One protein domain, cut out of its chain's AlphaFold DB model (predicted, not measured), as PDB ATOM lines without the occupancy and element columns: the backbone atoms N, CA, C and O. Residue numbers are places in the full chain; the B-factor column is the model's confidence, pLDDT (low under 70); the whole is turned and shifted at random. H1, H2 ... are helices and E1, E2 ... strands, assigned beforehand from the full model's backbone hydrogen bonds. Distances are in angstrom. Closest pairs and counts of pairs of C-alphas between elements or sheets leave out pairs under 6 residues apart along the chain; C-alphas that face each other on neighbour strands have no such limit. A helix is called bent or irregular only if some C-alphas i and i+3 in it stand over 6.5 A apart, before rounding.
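Overview. This is residues 23 to 121 of the 126 residues of an uncharacterized protein of Cylindrospermum sp. NIES-4074 (UniProt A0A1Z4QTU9). A strongly twisted sheet of four strands curls round the long helix H2 on one face, while the shorter helix H1 covers part of the opposite face. These are three layers, helices on both faces of a sheet. The printed part has 99 residues, with two named helices and four named strands in the order E1, H1, E2, E3, E4, H2; the class is mixed, helices and strands. The sheet's order is E1, E2, E3, E4, all antiparallel. The whole is compact, with a radius of gyration of the C-alphas of 13.3 A and spans of 40 by 29 by 21 A.

Along the chain. Begin with the sheet: find C-alpha 28 at (31.498, 41.329, 17.613), where E1 opens and runs to residue 31, 10.0 A on. E2 takes residues 56 to 62 over 19.0 A. Look next at C-alpha 68 at (35.978, 41.921, 25.951), from which E3 runs 28.9 A to residue 78, bending by 52 degrees at residue 71. E4, residues 81 to 91, measures 31.1 A. H1 is residues 39 to 49, 15.4 A long. H2, residues 98 to 119, runs 30.7 A and ends at C-alpha 119 at (13.598, 25.015, 13.359); it has a kink of 38 degrees near residue 105 and is irregular, but only just, with C-alphas 104 and 107 6.54 A apart.

Arrangement. E2, E3 and E4 form a meander, each strand the antiparallel neighbour of the one before, and E2 with E3 and E3 with E4 are hairpins. Look for N 59 and O 71 at 2.9 A between E2 and E3, and N 74 and O 85 at 2.8 A between E3 and E4. At the edge strand E1, N 30 and O 60 of E2 are 2.9 A apart. H1 is on the sheet at a height over the sheet of 7.9 A; its closest C-alpha pair with E3 is Ala 42 and Gly 71, 5.0 A. On the local plane it stands at 42 degrees to E3, slantwise to the strands. H2 is on the opposite face; its closest C-alpha pair with E4 is Val 84 and Ala 106, 5.9 A. H1 and H2 are apart. In H1 every O i to N i+4 pair is within hydrogen-bond range; in H2, 16 of 18 are.

Size, cuts and confidence. The C-alphas farthest apart, those of Ser 93 and Asp 121, are 41.5 A from each other. The printed part has no cut, and no link is long. Its mean pLDDT is 81.4; look for values under 70 at residues 23 to 25, 91 to 96, 98 and 119 to 121.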
ATOM      1  N   PRO A  23      29.115  50.574  13.481       54.94
ATOM      2  CA  PRO A  23      29.177  51.750  14.332       54.94
ATOM      3  C   PRO A  23      30.177  51.447  15.448       54.94
ATOM      4  O   PRO A  23      30.168  50.344  15.993       54.94
ATOM      5  N   ILE A  24      31.040  52.416  15.759       52.06
ATOM      6  CA  ILE A  24      32.269  52.278  16.571       52.06
ATOM      7  C   ILE A  24      32.038  51.565  17.925       52.06
ATOM      8  O   ILE A  24      32.959  51.001  18.507       52.06
ATOM      9  N   ASN A  25      30.788  51.503  18.393       61.94
ATOM     10  CA  ASN A  25      30.385  50.905  19.663       61.94
ATOM     11  C   ASN A  25      29.621  49.568  19.561       61.94
ATOM     12  O   ASN A  25      29.068  49.132  20.572       61.94
ATOM     13  N   GLN A  26      29.546  48.916  18.396       73.19
ATOM     14  CA  GLN A  26      28.937  47.584  18.280       73.19
ATOM     15  C   GLN A  26      29.979  46.468  18.445       73.19
ATOM     16  O   GLN A  26      30.938  46.429  17.673       73.19
ATOM     17  N   PRO A  27      29.780  45.534  19.393       82.19
ATOM     18  CA  PRO A  27      30.688  44.414  19.568       82.19
ATOM     19  C   PRO A  27      30.497  43.363  18.475       82.19
ATOM     20  O   PRO A  27      29.398  43.132  17.942       82.19
ATOM     21  N   GLU A  28      31.578  42.656  18.195       86.06
ATOM     22  CA  GLU A  28      31.498  41.329  17.613       86.06
ATOM     23  C   GLU A  28      30.926  40.356  18.644       86.06
ATOM     24  O   GLU A  28      31.274  40.429  19.818       86.06
ATOM     25  N   ILE A  29      29.984  39.507  18.226       87.62
ATOM     26  CA  ILE A  29      29.337  38.535  19.110       87.62
ATOM     27  C   ILE A  29      29.773  37.150  18.658       87.62
ATOM     28  O   ILE A  29      29.388  36.726  17.567       87.62
ATOM     29  N   THR A  30      30.495  36.450  19.521       89.88
ATOM     30  CA  THR A  30      30.886  35.052  19.330       89.88
ATOM     31  C   THR A  30      30.057  34.182  20.260       89.88
ATOM     32  O   THR A  30      29.970  34.466  21.453       89.88
ATOM     33  N   TYR A  31      29.421  33.140  19.725       89.88
ATOM     34  CA  TYR A  31      28.747  32.127  20.539       89.88
ATOM     35  C   TYR A  31      29.771  31.079  20.946       89.88
ATOM     36  O   TYR A  31      30.372  30.464  20.073       89.88
ATOM     37  N   LEU A  32      29.954  30.911  22.252       91.12
ATOM     38  CA  LEU A  32      31.008  30.065  22.796       91.12
ATOM     39  C   LEU A  32      30.604  28.588  22.750       91.12
ATOM     40  O   LEU A  32      29.489  28.240  23.156       91.12
ATOM     41  N   THR A  33      31.523  27.737  22.307       91.00
ATOM     42  CA  THR A  33      31.439  26.269  22.355       91.00
ATOM     43  C   THR A  33      32.464  25.711  23.341       91.00
ATOM     44  O   THR A  33      33.301  26.446  23.853       91.00
ATOM     45  N   GLU A  34      32.416  24.409  23.628       89.25
ATOM     46  CA  GLU A  34      33.322  23.753  24.590       89.25
ATOM     47  C   GLU A  34      34.814  23.869  24.229       89.25
ATOM     48  O   GLU A  34      35.673  23.674  25.087       89.25
ATOM     49  N   GLU A  35      35.118  24.210  22.978       90.25
ATOM     50  CA  GLU A  35      36.476  24.400  22.463       90.25
ATOM     51  C   GLU A  35      37.045  25.791  22.796       90.25
ATOM     52  O   GLU A  35      38.261  25.993  22.752       90.25
ATOM     53  N   ASP A  36      36.192  26.757  23.154       90.31
ATOM     54  CA  ASP A  36      36.617  28.115  23.474       90.31
ATOM     55  C   ASP A  36      37.199  28.218  24.890       90.31
ATOM     56  O   ASP A  36      36.602  27.795  25.881       90.31
ATOM     57  N   SER A  37      38.331  28.912  25.026       89.19
ATOM     58  CA  SER A  37      38.999  29.130  26.321       89.19
ATOM     59  C   SER A  37      38.133  29.870  27.353       89.19
ATOM     60  O   SER A  37      38.286  29.677  28.559       89.19
ATOM     61  N   ASP A  38      37.202  30.708  26.892       90.50
ATOM     62  CA  ASP A  38      36.278  31.467  27.739       90.50
ATOM     63  C   ASP A  38      34.961  30.726  28.029       90.50
ATOM     64  O   ASP A  38      34.143  31.210  28.820       90.50
ATOM     65  N   TYR A  39      34.754  29.541  27.445       91.38
ATOM     66  CA  TYR A  39      33.525  28.763  27.603       91.38
ATOM     67  C   TYR A  39      33.221  28.441  29.061       91.38
ATOM     68  O   TYR A  39      32.112  28.692  29.528       91.38
ATOM     69  N   LEU A  40      34.215  27.952  29.810       92.81
ATOM     70  CA  LEU A  40      34.036  27.579  31.216       92.81
ATOM     71  C   LEU A  40      33.595  28.769  32.078       92.81
ATOM     72  O   LEU A  40      32.745  28.612  32.953       92.81
ATOM     73  N   LYS A  41      34.099  29.976  31.789       91.19
ATOM     74  CA  LYS A  41      33.685  31.201  32.492       91.19
ATOM     75  C   LYS A  41      32.226  31.544  32.197       91.19
ATOM     76  O   LYS A  41      31.461  31.850  33.108       91.19
ATOM     77  N   ALA A  42      31.817  31.486  30.929       91.19
ATOM     78  CA  ALA A  42      30.426  31.730  30.552       91.19
ATOM     79  C   ALA A  42      29.487  30.648  31.119       91.19
ATOM     80  O   ALA A  42      28.381  30.953  31.575       91.19
ATOM     81  N   LEU A  43      29.941  29.394  31.148       92.25
ATOM     82  CA  LEU A  43      29.208  28.268  31.715       92.25
ATOM     83  C   LEU A  43      28.990  28.438  33.224       92.25
ATOM     84  O   LEU A  43      27.885  28.186  33.701       92.25
ATOM     85  N   GLU A  44      29.986  28.932  33.965       93.00
ATOM     86  CA  GLU A  44      29.832  29.275  35.383       93.00
ATOM     87  C   GLU A  44      28.700  30.295  35.592       93.00
ATOM     88  O   GLU A  44      27.830  30.091  36.442       93.00
ATOM     89  N   LEU A  45      28.640  31.352  34.771       90.94
ATOM     90  CA  LEU A  45      27.562  32.345  34.837       90.94
ATOM     91  C   LEU A  45      26.190  31.726  34.557       90.94
ATOM     92  O   LEU A  45      25.229  32.011  35.275       90.94
ATOM     93  N   LYS A  46      26.089  30.861  33.542       92.44
ATOM     94  CA  LYS A  46      24.851  30.125  33.254       92.44
ATOM     95  C   LYS A  46      24.435  29.271  34.448       92.44
ATOM     96  O   LYS A  46      23.287  29.361  34.873       92.44
ATOM     97  N   ASN A  47      25.349  28.483  35.006       92.44
ATOM     98  CA  ASN A  47      25.049  27.576  36.112       92.44
ATOM     99  C   ASN A  47      24.681  28.329  37.394       92.44
ATOM    100  O   ASN A  47      23.836  27.872  38.158       92.44
ATOM    101  N   ARG A  48      25.269  29.506  37.617       92.12
ATOM    102  CA  ARG A  48      24.998  30.326  38.798       92.12
ATOM    103  C   ARG A  48      23.678  31.092  38.715       92.12
ATOM    104  O   ARG A  48      22.975  31.183  39.716       92.12
ATOM    105  N   TYR A  49      23.349  31.659  37.553       89.81
ATOM    106  CA  TYR A  49      22.238  32.615  37.424       89.81
ATOM    107  C   TYR A  49      21.051  32.108  36.602       89.81
ATOM    108  O   TYR A  49      19.936  32.603  36.763       89.81
ATOM    109  N   TYR A  50      21.264  31.122  35.734       90.06
ATOM    110  CA  TYR A  50      20.268  30.632  34.780       90.06
ATOM    111  C   TYR A  50      20.148  29.104  34.791       90.06
ATOM    112  O   TYR A  50      19.828  28.490  33.771       90.06
ATOM    113  N   ASN A  51      20.388  28.477  35.944       90.62
ATOM    114  CA  ASN A  51      20.252  27.032  36.087       90.62
ATOM    115  C   ASN A  51      18.822  26.573  35.746       90.62
ATOM    116  O   ASN A  51      17.841  27.196  36.163       90.62
ATOM    117  N   GLY A  52      18.706  25.499  34.963       86.06
ATOM    118  CA  GLY A  52      17.423  24.947  34.518       86.06
ATOM    119  C   GLY A  52      16.626  25.833  33.552       86.06
ATOM    120  O   GLY A  52      15.448  25.565  33.319       86.06
ATOM    121  N   LYS A  53      17.217  26.903  33.001       87.38
ATOM    122  CA  LYS A  53      16.566  27.735  31.982       87.38
ATOM    123  C   LYS A  53      16.837  27.209  30.574       87.38
ATOM    124  O   LYS A  53      17.967  26.870  30.226       87.38
ATOM    125  N   ASN A  54      15.785  27.205  29.761       78.12
ATOM    126  CA  ASN A  54      15.824  26.867  28.343       78.12
ATOM    127  C   ASN A  54      16.112  28.165  27.559       78.12
ATOM    128  O   ASN A  54      15.558  29.199  27.915       78.12
ATOM    129  N   PHE A  55      16.981  28.136  26.544       87.06
ATOM    130  CA  PHE A  55      17.505  29.314  25.809       87.06
ATOM    131  C   PHE A  55      18.482  30.205  26.596       87.06
ATOM    132  O   PHE A  55      18.280  31.411  26.777       87.06
ATOM    133  N   VAL A  56      19.589  29.607  27.041       90.00
ATOM    134  CA  VAL A  56      20.746  30.349  27.560       90.00
ATOM    135  C   VAL A  56      21.899  30.248  26.571       90.00
ATOM    136  O   VAL A  56      22.412  29.159  26.322       90.00
ATOM    137  N   TYR A  57      22.320  31.392  26.048       91.50
ATOM    138  CA  TYR A  57      23.408  31.523  25.090       91.50
ATOM    139  C   TYR A  57      24.678  31.969  25.804       91.50
ATOM    140  O   TYR A  57      24.691  32.997  26.482       91.50
ATOM    141  N   LEU A  58      25.747  31.197  25.640       93.25
ATOM    142  CA  LEU A  58      27.078  31.562  26.110       93.25
ATOM    143  C   LEU A  58      27.754  32.379  25.018       93.25
ATOM    144  O   LEU A  58      27.787  31.958  23.862       93.25
ATOM    145  N   VAL A  59      28.224  33.572  25.362       91.62
ATOM    146  CA  VAL A  59      28.707  34.534  24.374       91.62
ATOM    147  C   VAL A  59      29.949  35.269  24.852       91.62
ATOM    148  O   VAL A  59      30.100  35.555  26.039       91.62
ATOM    149  N   ARG A  60      30.802  35.641  23.901       90.44
ATOM    150  CA  ARG A  60      31.841  36.653  24.073       90.44
ATOM    151  C   ARG A  60      31.522  37.857  23.196       90.44
ATOM    152  O   ARG A  60      31.086  37.711  22.056       90.44
ATOM    153  N   LEU A  61      31.698  39.038  23.769       87.94
ATOM    154  CA  LEU A  61      31.602  40.321  23.097       87.94
ATOM    155  C   LEU A  61      33.000  40.884  22.951       87.94
ATOM    156  O   LEU A  61      33.612  41.179  23.971       87.94
ATOM    157  N   ASP A  62      33.459  41.075  21.724       86.06
ATOM    158  CA  ASP A  62      34.753  41.687  21.441       86.06
ATOM    159  C   ASP A  62      34.525  43.075  20.828       86.06
ATOM    160  O   ASP A  62      33.843  43.222  19.807       86.06
ATOM    161  N   TYR A  63      35.047  44.115  21.474       81.88
ATOM    162  CA  TYR A  63      34.952  45.492  21.002       81.88
ATOM    163  C   TYR A  63      36.255  45.950  20.339       81.88
ATOM    164  O   TYR A  63      37.345  45.475  20.645       81.88
ATOM    165  N   LEU A  64      36.141  46.912  19.419       79.12
ATOM    166  CA  LEU A  64      37.272  47.417  18.627       79.12
ATOM    167  C   LEU A  64      38.338  48.145  19.463       79.12
ATOM    168  O   LEU A  64      39.473  48.280  19.020       79.12
ATOM    169  N   ASP A  65      37.981  48.612  20.656       76.94
ATOM    170  CA  ASP A  65      38.884  49.242  21.623       76.94
ATOM    171  C   ASP A  65      39.634  48.226  22.504       76.94
ATOM    172  O   ASP A  65      40.344  48.621  23.428       76.94
ATOM    173  N   GLY A  66      39.495  46.927  22.213       75.44
ATOM    174  CA  GLY A  66      40.168  45.839  22.920       75.44
ATOM    175  C   GLY A  66      39.452  45.375  24.188       75.44
ATOM    176  O   GLY A  66      39.977  44.513  24.890       75.44
ATOM    177  N   GLU A  67      38.271  45.918  24.499       80.75
ATOM    178  CA  GLU A  67      37.455  45.414  25.603       80.75
ATOM    179  C   GLU A  67      36.749  44.118  25.216       80.75
ATOM    180  O   GLU A  67      36.139  44.032  24.144       80.75
ATOM    181  N   SER A  68      36.755  43.142  26.125       83.88
ATOM    182  CA  SER A  68      35.978  41.921  25.951       83.88
ATOM    183  C   SER A  68      35.081  41.615  27.146       83.88
ATOM    184  O   SER A  68      35.396  41.887  28.309       83.88
ATOM    185  N   TYR A  69      33.905  41.071  26.842       86.94
ATOM    186  CA  TYR A  69      32.915  40.685  27.840       86.94
ATOM    187  C   TYR A  69      32.474  39.257  27.571       86.94
ATOM    188  O   TYR A  69      31.915  38.955  26.521       86.94
ATOM    189  N   VAL A  70      32.697  38.379  28.538       89.75
ATOM    190  CA  VAL A  70      32.287  36.976  28.473       89.75
ATOM    191  C   VAL A  70      31.032  36.830  29.311       89.75
ATOM    192  O   VAL A  70      31.030  37.213  30.478       89.75
ATOM    193  N   GLY A  71      29.947  36.311  28.747       90.19
ATOM    194  CA  GLY A  71      28.659  36.321  29.425       90.19
ATOM    195  C   GLY A  71      27.728  35.175  29.085       90.19
ATOM    196  O   GLY A  71      27.874  34.478  28.084       90.19
ATOM    197  N   ALA A  72      26.726  35.021  29.945       90.88
ATOM    198  CA  ALA A  72      25.582  34.153  29.726       90.88
ATOM    199  C   ALA A  72      24.339  35.019  29.505       90.88
ATOM    200  O   ALA A  72      24.021  35.886  30.325       90.88
ATOM    201  N   VAL A  73      23.629  34.774  28.406       90.38
ATOM    202  CA  VAL A  73      22.444  35.529  27.993       90.38
ATOM    203  C   VAL A  73      21.248  34.594  27.960       90.38
ATOM    204  O   VAL A  73      21.175  33.698  27.126       90.38
ATOM    205  N   HIS A  74      20.295  34.809  28.854       90.75
ATOM    206  CA  HIS A  74      19.030  34.093  28.865       90.75
ATOM    207  C   HIS A  74      17.995  34.861  28.043       90.75
ATOM    208  O   HIS A  74      17.670  36.008  28.363       90.75
ATOM    209  N   ALA A  75      17.475  34.225  26.997       87.81
ATOM    210  CA  ALA A  75      16.395  34.758  26.180       87.81
ATOM    211  C   ALA A  75      15.077  34.075  26.546       87.81
ATOM    212  O   ALA A  75      15.024  32.866  26.735       87.81
ATOM    213  N   PHE A  76      14.002  34.845  26.658       83.44
ATOM    214  CA  PHE A  76      12.698  34.309  27.028       83.44
ATOM    215  C   PHE A  76      11.570  35.114  26.392       83.44
ATOM    216  O   PHE A  76      11.724  36.285  26.042       83.44
ATOM    217  N   LEU A  77      10.406  34.482  26.260       81.50
ATOM    218  CA  LEU A  77       9.199  35.148  25.786       81.50
ATOM    219  C   LEU A  77       8.508  35.865  26.948       81.50
ATOM    220  O   LEU A  77       8.246  35.283  28.000       81.50
ATOM    221  N   ARG A  78       8.188  37.142  26.743       77.94
ATOM    222  CA  ARG A  78       7.352  37.949  27.631       77.94
ATOM    223  C   ARG A  78       6.153  38.444  26.826       77.94
ATOM    224  O   ARG A  78       6.216  39.489  26.176       77.94
ATOM    225  N   GLY A  79       5.072  37.666  26.844       79.94
ATOM    226  CA  GLY A  79       3.955  37.845  25.912       79.94
ATOM    227  C   GLY A  79       4.409  37.552  24.479       79.94
ATOM    228  O   GLY A  79       5.055  36.537  24.240       79.94
ATOM    229  N   SER A  80       4.146  38.470  23.546       74.50
ATOM    230  CA  SER A  80       4.558  38.359  22.136       74.50
ATOM    231  C   SER A  80       5.971  38.882  21.837       74.50
ATOM    232  O   SER A  80       6.381  38.941  20.677       74.50
ATOM    233  N   LYS A  81       6.733  39.300  22.857       75.38
ATOM    234  CA  LYS A  81       8.075  39.880  22.686       75.38
ATOM    235  C   LYS A  81       9.150  38.971  23.264       75.38
ATOM    236  O   LYS A  81       8.989  38.430  24.354       75.38
ATOM    237  N   ILE A  82      10.277  38.879  22.563       79.50
ATOM    238  CA  ILE A  82      11.497  38.272  23.100       79.50
ATOM    239  C   ILE A  82      12.182  39.300  24.001       79.50
ATOM    240  O   ILE A  82      12.478  40.418  23.574       79.50
ATOM    241  N   ALA A  83      12.410  38.918  25.252       82.25
ATOM    242  CA  ALA A  83      13.194  39.656  26.227       82.25
ATOM    243  C   ALA A  83      14.501  38.905  26.502       82.25
ATOM    244  O   ALA A  83      14.577  37.686  26.344       82.25
ATOM    245  N   VAL A  84      15.534  39.639  26.913       84.94
ATOM    246  CA  VAL A  84      16.831  39.057  27.257       84.94
ATOM    247  C   VAL A  84      17.305  39.578  28.605       84.94
ATOM    248  O   VAL A  84      17.181  40.767  28.894       84.94
ATOM    249  N   ASN A  85      17.883  38.683  29.395       85.88
ATOM    250  CA  ASN A  85      18.680  39.010  30.569       85.88
ATOM    251  C   ASN A  85      20.103  38.518  30.327       85.88
ATOM    252  O   ASN A  85      20.297  37.471  29.713       85.88
ATOM    253  N   ALA A  86      21.101  39.250  30.808       86.31
ATOM    254  CA  ALA A  86      22.491  38.885  30.589       86.31
ATOM    255  C   ALA A  86      23.351  39.140  31.823       86.31
ATOM    256  O   ALA A  86      23.194  40.161  32.488       86.31
ATOM    257  N   MET A  87      24.255  38.203  32.100       88.12
ATOM    258  CA  MET A  87      25.300  38.322  33.117       88.12
ATOM    259  C   MET A  87      26.659  38.279  32.428       88.12
ATOM    260  O   MET A  87      26.833  37.495  31.496       88.12
ATOM    261  N   TRP A  88      27.606  39.094  32.891       86.81
ATOM    262  CA  TRP A  88      28.892  39.300  32.226       86.81
ATOM    263  C   TRP A  88      30.049  39.269  33.222       86.81
ATOM    264  O   TRP A  88      29.969  39.868  34.294       86.81
ATOM    265  N   PHE A  89      31.152  38.657  32.813       82.62
ATOM    266  CA  PHE A  89      32.495  38.996  33.255       82.62
ATOM    267  C   PHE A  89      33.051  40.063  32.304       82.62
ATOM    268  O   PHE A  89      32.991  39.894  31.087       82.62
ATOM    269  N   SER A  90      33.564  41.166  32.849       73.62
ATOM    270  CA  SER A  90      34.191  42.242  32.069       73.62
ATOM    271  C   SER A  90      35.707  42.185  32.213       73.62
ATOM    272  O   SER A  90      36.211  41.972  33.319       73.62
ATOM    273  N   ASN A  91      36.430  42.380  31.111       59.88
ATOM    274  CA  ASN A  91      37.871  42.580  31.137       59.88
ATOM    275  C   ASN A  91      38.286  43.641  30.097       59.88
ATOM    276  O   ASN A  91      38.150  43.384  28.898       59.88
ATOM    277  N   PRO A  92      38.806  44.817  30.510       53.31
ATOM    278  CA  PRO A  92      38.989  45.312  31.883       53.31
ATOM    279  C   PRO A  92      37.681  45.754  32.569       53.31
ATOM    280  O   PRO A  92      36.620  45.845  31.953       53.31
ATOM    281  N   SER A  93      37.765  46.015  33.877       55.09
ATOM    282  CA  SER A  93      36.637  46.357  34.750       55.09
ATOM    283  C   SER A  93      35.879  47.609  34.284       55.09
ATOM    284  O   SER A  93      36.352  48.730  34.447       55.09
ATOM    285  N   ASN A  94      34.678  47.385  33.738       59.84
ATOM    286  CA  ASN A  94      33.569  48.328  33.541       59.84
ATOM    287  C   ASN A  94      33.920  49.753  33.062       59.84
ATOM    288  O   ASN A  94      33.947  50.698  33.849       59.84
ATOM    289  N   LYS A  95      34.011  49.944  31.739       60.91
ATOM    290  CA  LYS A  95      33.799  51.273  31.127       60.91
ATOM    291  C   LYS A  95      32.416  51.444  30.498       60.91
ATOM    292  O   LYS A  95      31.957  52.573  30.337       60.91
ATOM    293  N   ARG A  96      31.732  50.349  30.143       68.19
ATOM    294  CA  ARG A  96      30.472  50.391  29.384       68.19
ATOM    295  C   ARG A  96      29.252  50.131  30.257       68.19
ATOM    296  O   ARG A  96      29.251  49.272  31.132       68.19
ATOM    297  N   ASN A  97      28.177  50.863  29.976       71.62
ATOM    298  CA  ASN A  97      26.899  50.687  30.654       71.62
ATOM    299  C   ASN A  97      26.270  49.340  30.246       71.62
ATOM    300  O   ASN A  97      26.059  49.085  29.057       71.62
ATOM    301  N   GLY A  98      25.924  48.499  31.225       69.25
ATOM    302  CA  GLY A  98      25.288  47.198  30.999       69.25
ATOM    303  C   GLY A  98      24.008  47.269  30.156       69.25
ATOM    304  O   GLY A  98      23.732  46.351  29.388       69.25
ATOM    305  N   GLU A  99      23.269  48.381  30.197       71.62
ATOM    306  CA  GLU A  99      22.088  48.586  29.350       71.62
ATOM    307  C   GLU A  99      22.448  48.688  27.856       71.62
ATOM    308  O   GLU A  99      21.729  48.165  27.002       71.62
ATOM    309  N   GLN A 100      23.579  49.317  27.519       72.94
ATOM    310  CA  GLN A 100      24.060  49.388  26.134       72.94
ATOM    311  C   GLN A 100      24.506  48.012  25.635       72.94
ATOM    312  O   GLN A 100      24.181  47.629  24.511       72.94
ATOM    313  N   ILE A 101      25.182  47.244  26.492       75.81
ATOM    314  CA  ILE A 101      25.586  45.866  26.197       75.81
ATOM    315  C   ILE A 101      24.347  45.000  25.919       75.81
ATOM    316  O   ILE A 101      24.289  44.297  24.907       75.81
ATOM    317  N   ILE A 102      23.316  45.112  26.764       77.75
ATOM    318  CA  ILE A 102      22.052  44.386  26.600       77.75
ATOM    319  C   ILE A 102      21.350  44.781  25.296       77.75
ATOM    320  O   ILE A 102      20.918  43.902  24.555       77.75
ATOM    321  N   LYS A 103      21.270  46.074  24.958       79.00
ATOM    322  CA  LYS A 103      20.672  46.523  23.685       79.00
ATOM    323  C   LYS A 103      21.405  45.953  22.469       79.00
ATOM    324  O   LYS A 103      20.751  45.531  21.515       79.00
ATOM    325  N   ASN A 104      22.737  45.894  22.520       76.19
ATOM    326  CA  ASN A 104      23.557  45.343  21.440       76.19
ATOM    327  C   ASN A 104      23.334  43.835  21.247       76.19
ATOM    328  O   ASN A 104      23.242  43.372  20.108       76.19
ATOM    329  N   ILE A 105      23.204  43.064  22.334       80.56
ATOM    330  CA  ILE A 105      23.016  41.610  22.238       80.56
ATOM    331  C   ILE A 105      21.552  41.210  21.986       80.56
ATOM    332  O   ILE A 105      21.305  40.247  21.260       80.56
ATOM    333  N   ALA A 106      20.577  41.956  22.516       80.56
ATOM    334  CA  ALA A 106      19.154  41.600  22.479       80.56
ATOM    335  C   ALA A 106      18.643  41.329  21.061       80.56
ATOM    336  O   ALA A 106      17.916  40.364  20.837       80.56
ATOM    337  N   LYS A 107      19.063  42.151  20.091       80.00
ATOM    338  CA  LYS A 107      18.671  41.979  18.690       80.00
ATOM    339  C   LYS A 107      19.250  40.691  18.093       80.00
ATOM    340  O   LYS A 107      18.507  39.942  17.469       80.00
ATOM    341  N   ARG A 108      20.547  40.412  18.295       81.88
ATOM    342  CA  ARG A 108      21.200  39.209  17.741       81.88
ATOM    343  C   ARG A 108      20.693  37.926  18.399       81.88
ATOM    344  O   ARG A 108      20.352  36.983  17.694       81.88
ATOM    345  N   VAL A 109      20.593  37.907  19.726       83.38
ATOM    346  CA  VAL A 109      20.101  36.741  20.472       83.38
ATOM    347  C   VAL A 109      18.617  36.501  20.206       83.38
ATOM    348  O   VAL A 109      18.212  35.359  20.018       83.38
ATOM    349  N   GLY A 110      17.807  37.559  20.108       81.94
ATOM    350  CA  GLY A 110      16.396  37.420  19.758       81.94
ATOM    351  C   GLY A 110      16.176  36.847  18.355       81.94
ATOM    352  O   GLY A 110      15.259  36.052  18.162       81.94
ATOM    353  N   LEU A 111      17.028  37.199  17.385       81.00
ATOM    354  CA  LEU A 111      17.002  36.578  16.057       81.00
ATOM    355  C   LEU A 111      17.360  35.091  16.131       81.00
ATOM    356  O   LEU A 111      16.582  34.278  15.640       81.00
ATOM    357  N   LYS A 112      18.449  34.740  16.825       82.12
ATOM    358  CA  LYS A 112      18.868  33.342  17.000       82.12
ATOM    359  C   LYS A 112      17.787  32.492  17.670       82.12
ATOM    360  O   LYS A 112      17.430  31.441  17.152       82.12
ATOM    361  N   MET A 113      17.190  32.984  18.756       82.12
ATOM    362  CA  MET A 113      16.080  32.304  19.430       82.12
ATOM    363  C   MET A 113      14.882  32.117  18.493       82.12
ATOM    364  O   MET A 113      14.272  31.055  18.472       82.12
ATOM    365  N   LYS A 114      14.536  33.126  17.686       80.56
ATOM    366  CA  LYS A 114      13.439  33.016  16.716       80.56
ATOM    367  C   LYS A 114      13.729  31.974  15.630       80.56
ATOM    368  O   LYS A 114      12.800  31.306  15.186       80.56
ATOM    369  N   GLU A 115      14.975  31.855  15.182       81.62
ATOM    370  CA  GLU A 115      15.396  30.822  14.229       81.62
ATOM    371  C   GLU A 115      15.344  29.424  14.855       81.62
ATOM    372  O   GLU A 115      14.770  28.525  14.247       81.62
ATOM    373  N   GLU A 116      15.830  29.263  16.086       78.50
ATOM    374  CA  GLU A 116      15.764  27.997  16.831       78.50
ATOM    375  C   GLU A 116      14.314  27.560  17.090       78.50
ATOM    376  O   GLU A 116      13.977  26.397  16.890       78.50
ATOM    377  N   LEU A 117      13.420  28.491  17.442       75.31
ATOM    378  CA  LEU A 117      11.990  28.200  17.614       75.31
ATOM    379  C   LEU A 117      11.321  27.757  16.305       75.31
ATOM    380  O   LEU A 117      10.501  26.844  16.315       75.31
ATOM    381  N   LYS A 118      11.689  28.372  15.174       74.06
ATOM    382  CA  LYS A 118      11.191  27.972  13.849       74.06
ATOM    383  C   LYS A 118      11.717  26.605  13.415       74.06
ATOM    384  O   LYS A 118      10.971  25.851  12.807       74.06
ATOM    385  N   GLN A 119      12.988  26.309  13.686       67.56
ATOM    386  CA  GLN A 119      13.598  25.015  13.359       67.56
ATOM    387  C   GLN A 119      13.055  23.882  14.234       67.56
ATOM    388  O   GLN A 119      12.969  22.750  13.773       67.56
ATOM    389  N   ALA A 120      12.659  24.187  15.469       59.75
ATOM    390  CA  ALA A 120      12.062  23.230  16.395       59.75
ATOM    391  C   ALA A 120      10.569  22.933  16.122       59.75
ATOM    392  O   ALA A 120       9.937  22.274  16.944       59.75
ATOM    393  N   ASP A 121       9.996  23.433  15.018       55.66
ATOM    394  CA  ASP A 121       8.558  23.341  14.692       55.66
ATOM    395  C   ASP A 121       7.633  23.908  15.794       55.66
ATOM    396  O   ASP A 121       6.446  23.594  15.897       55.66
TER     397      ASP A 121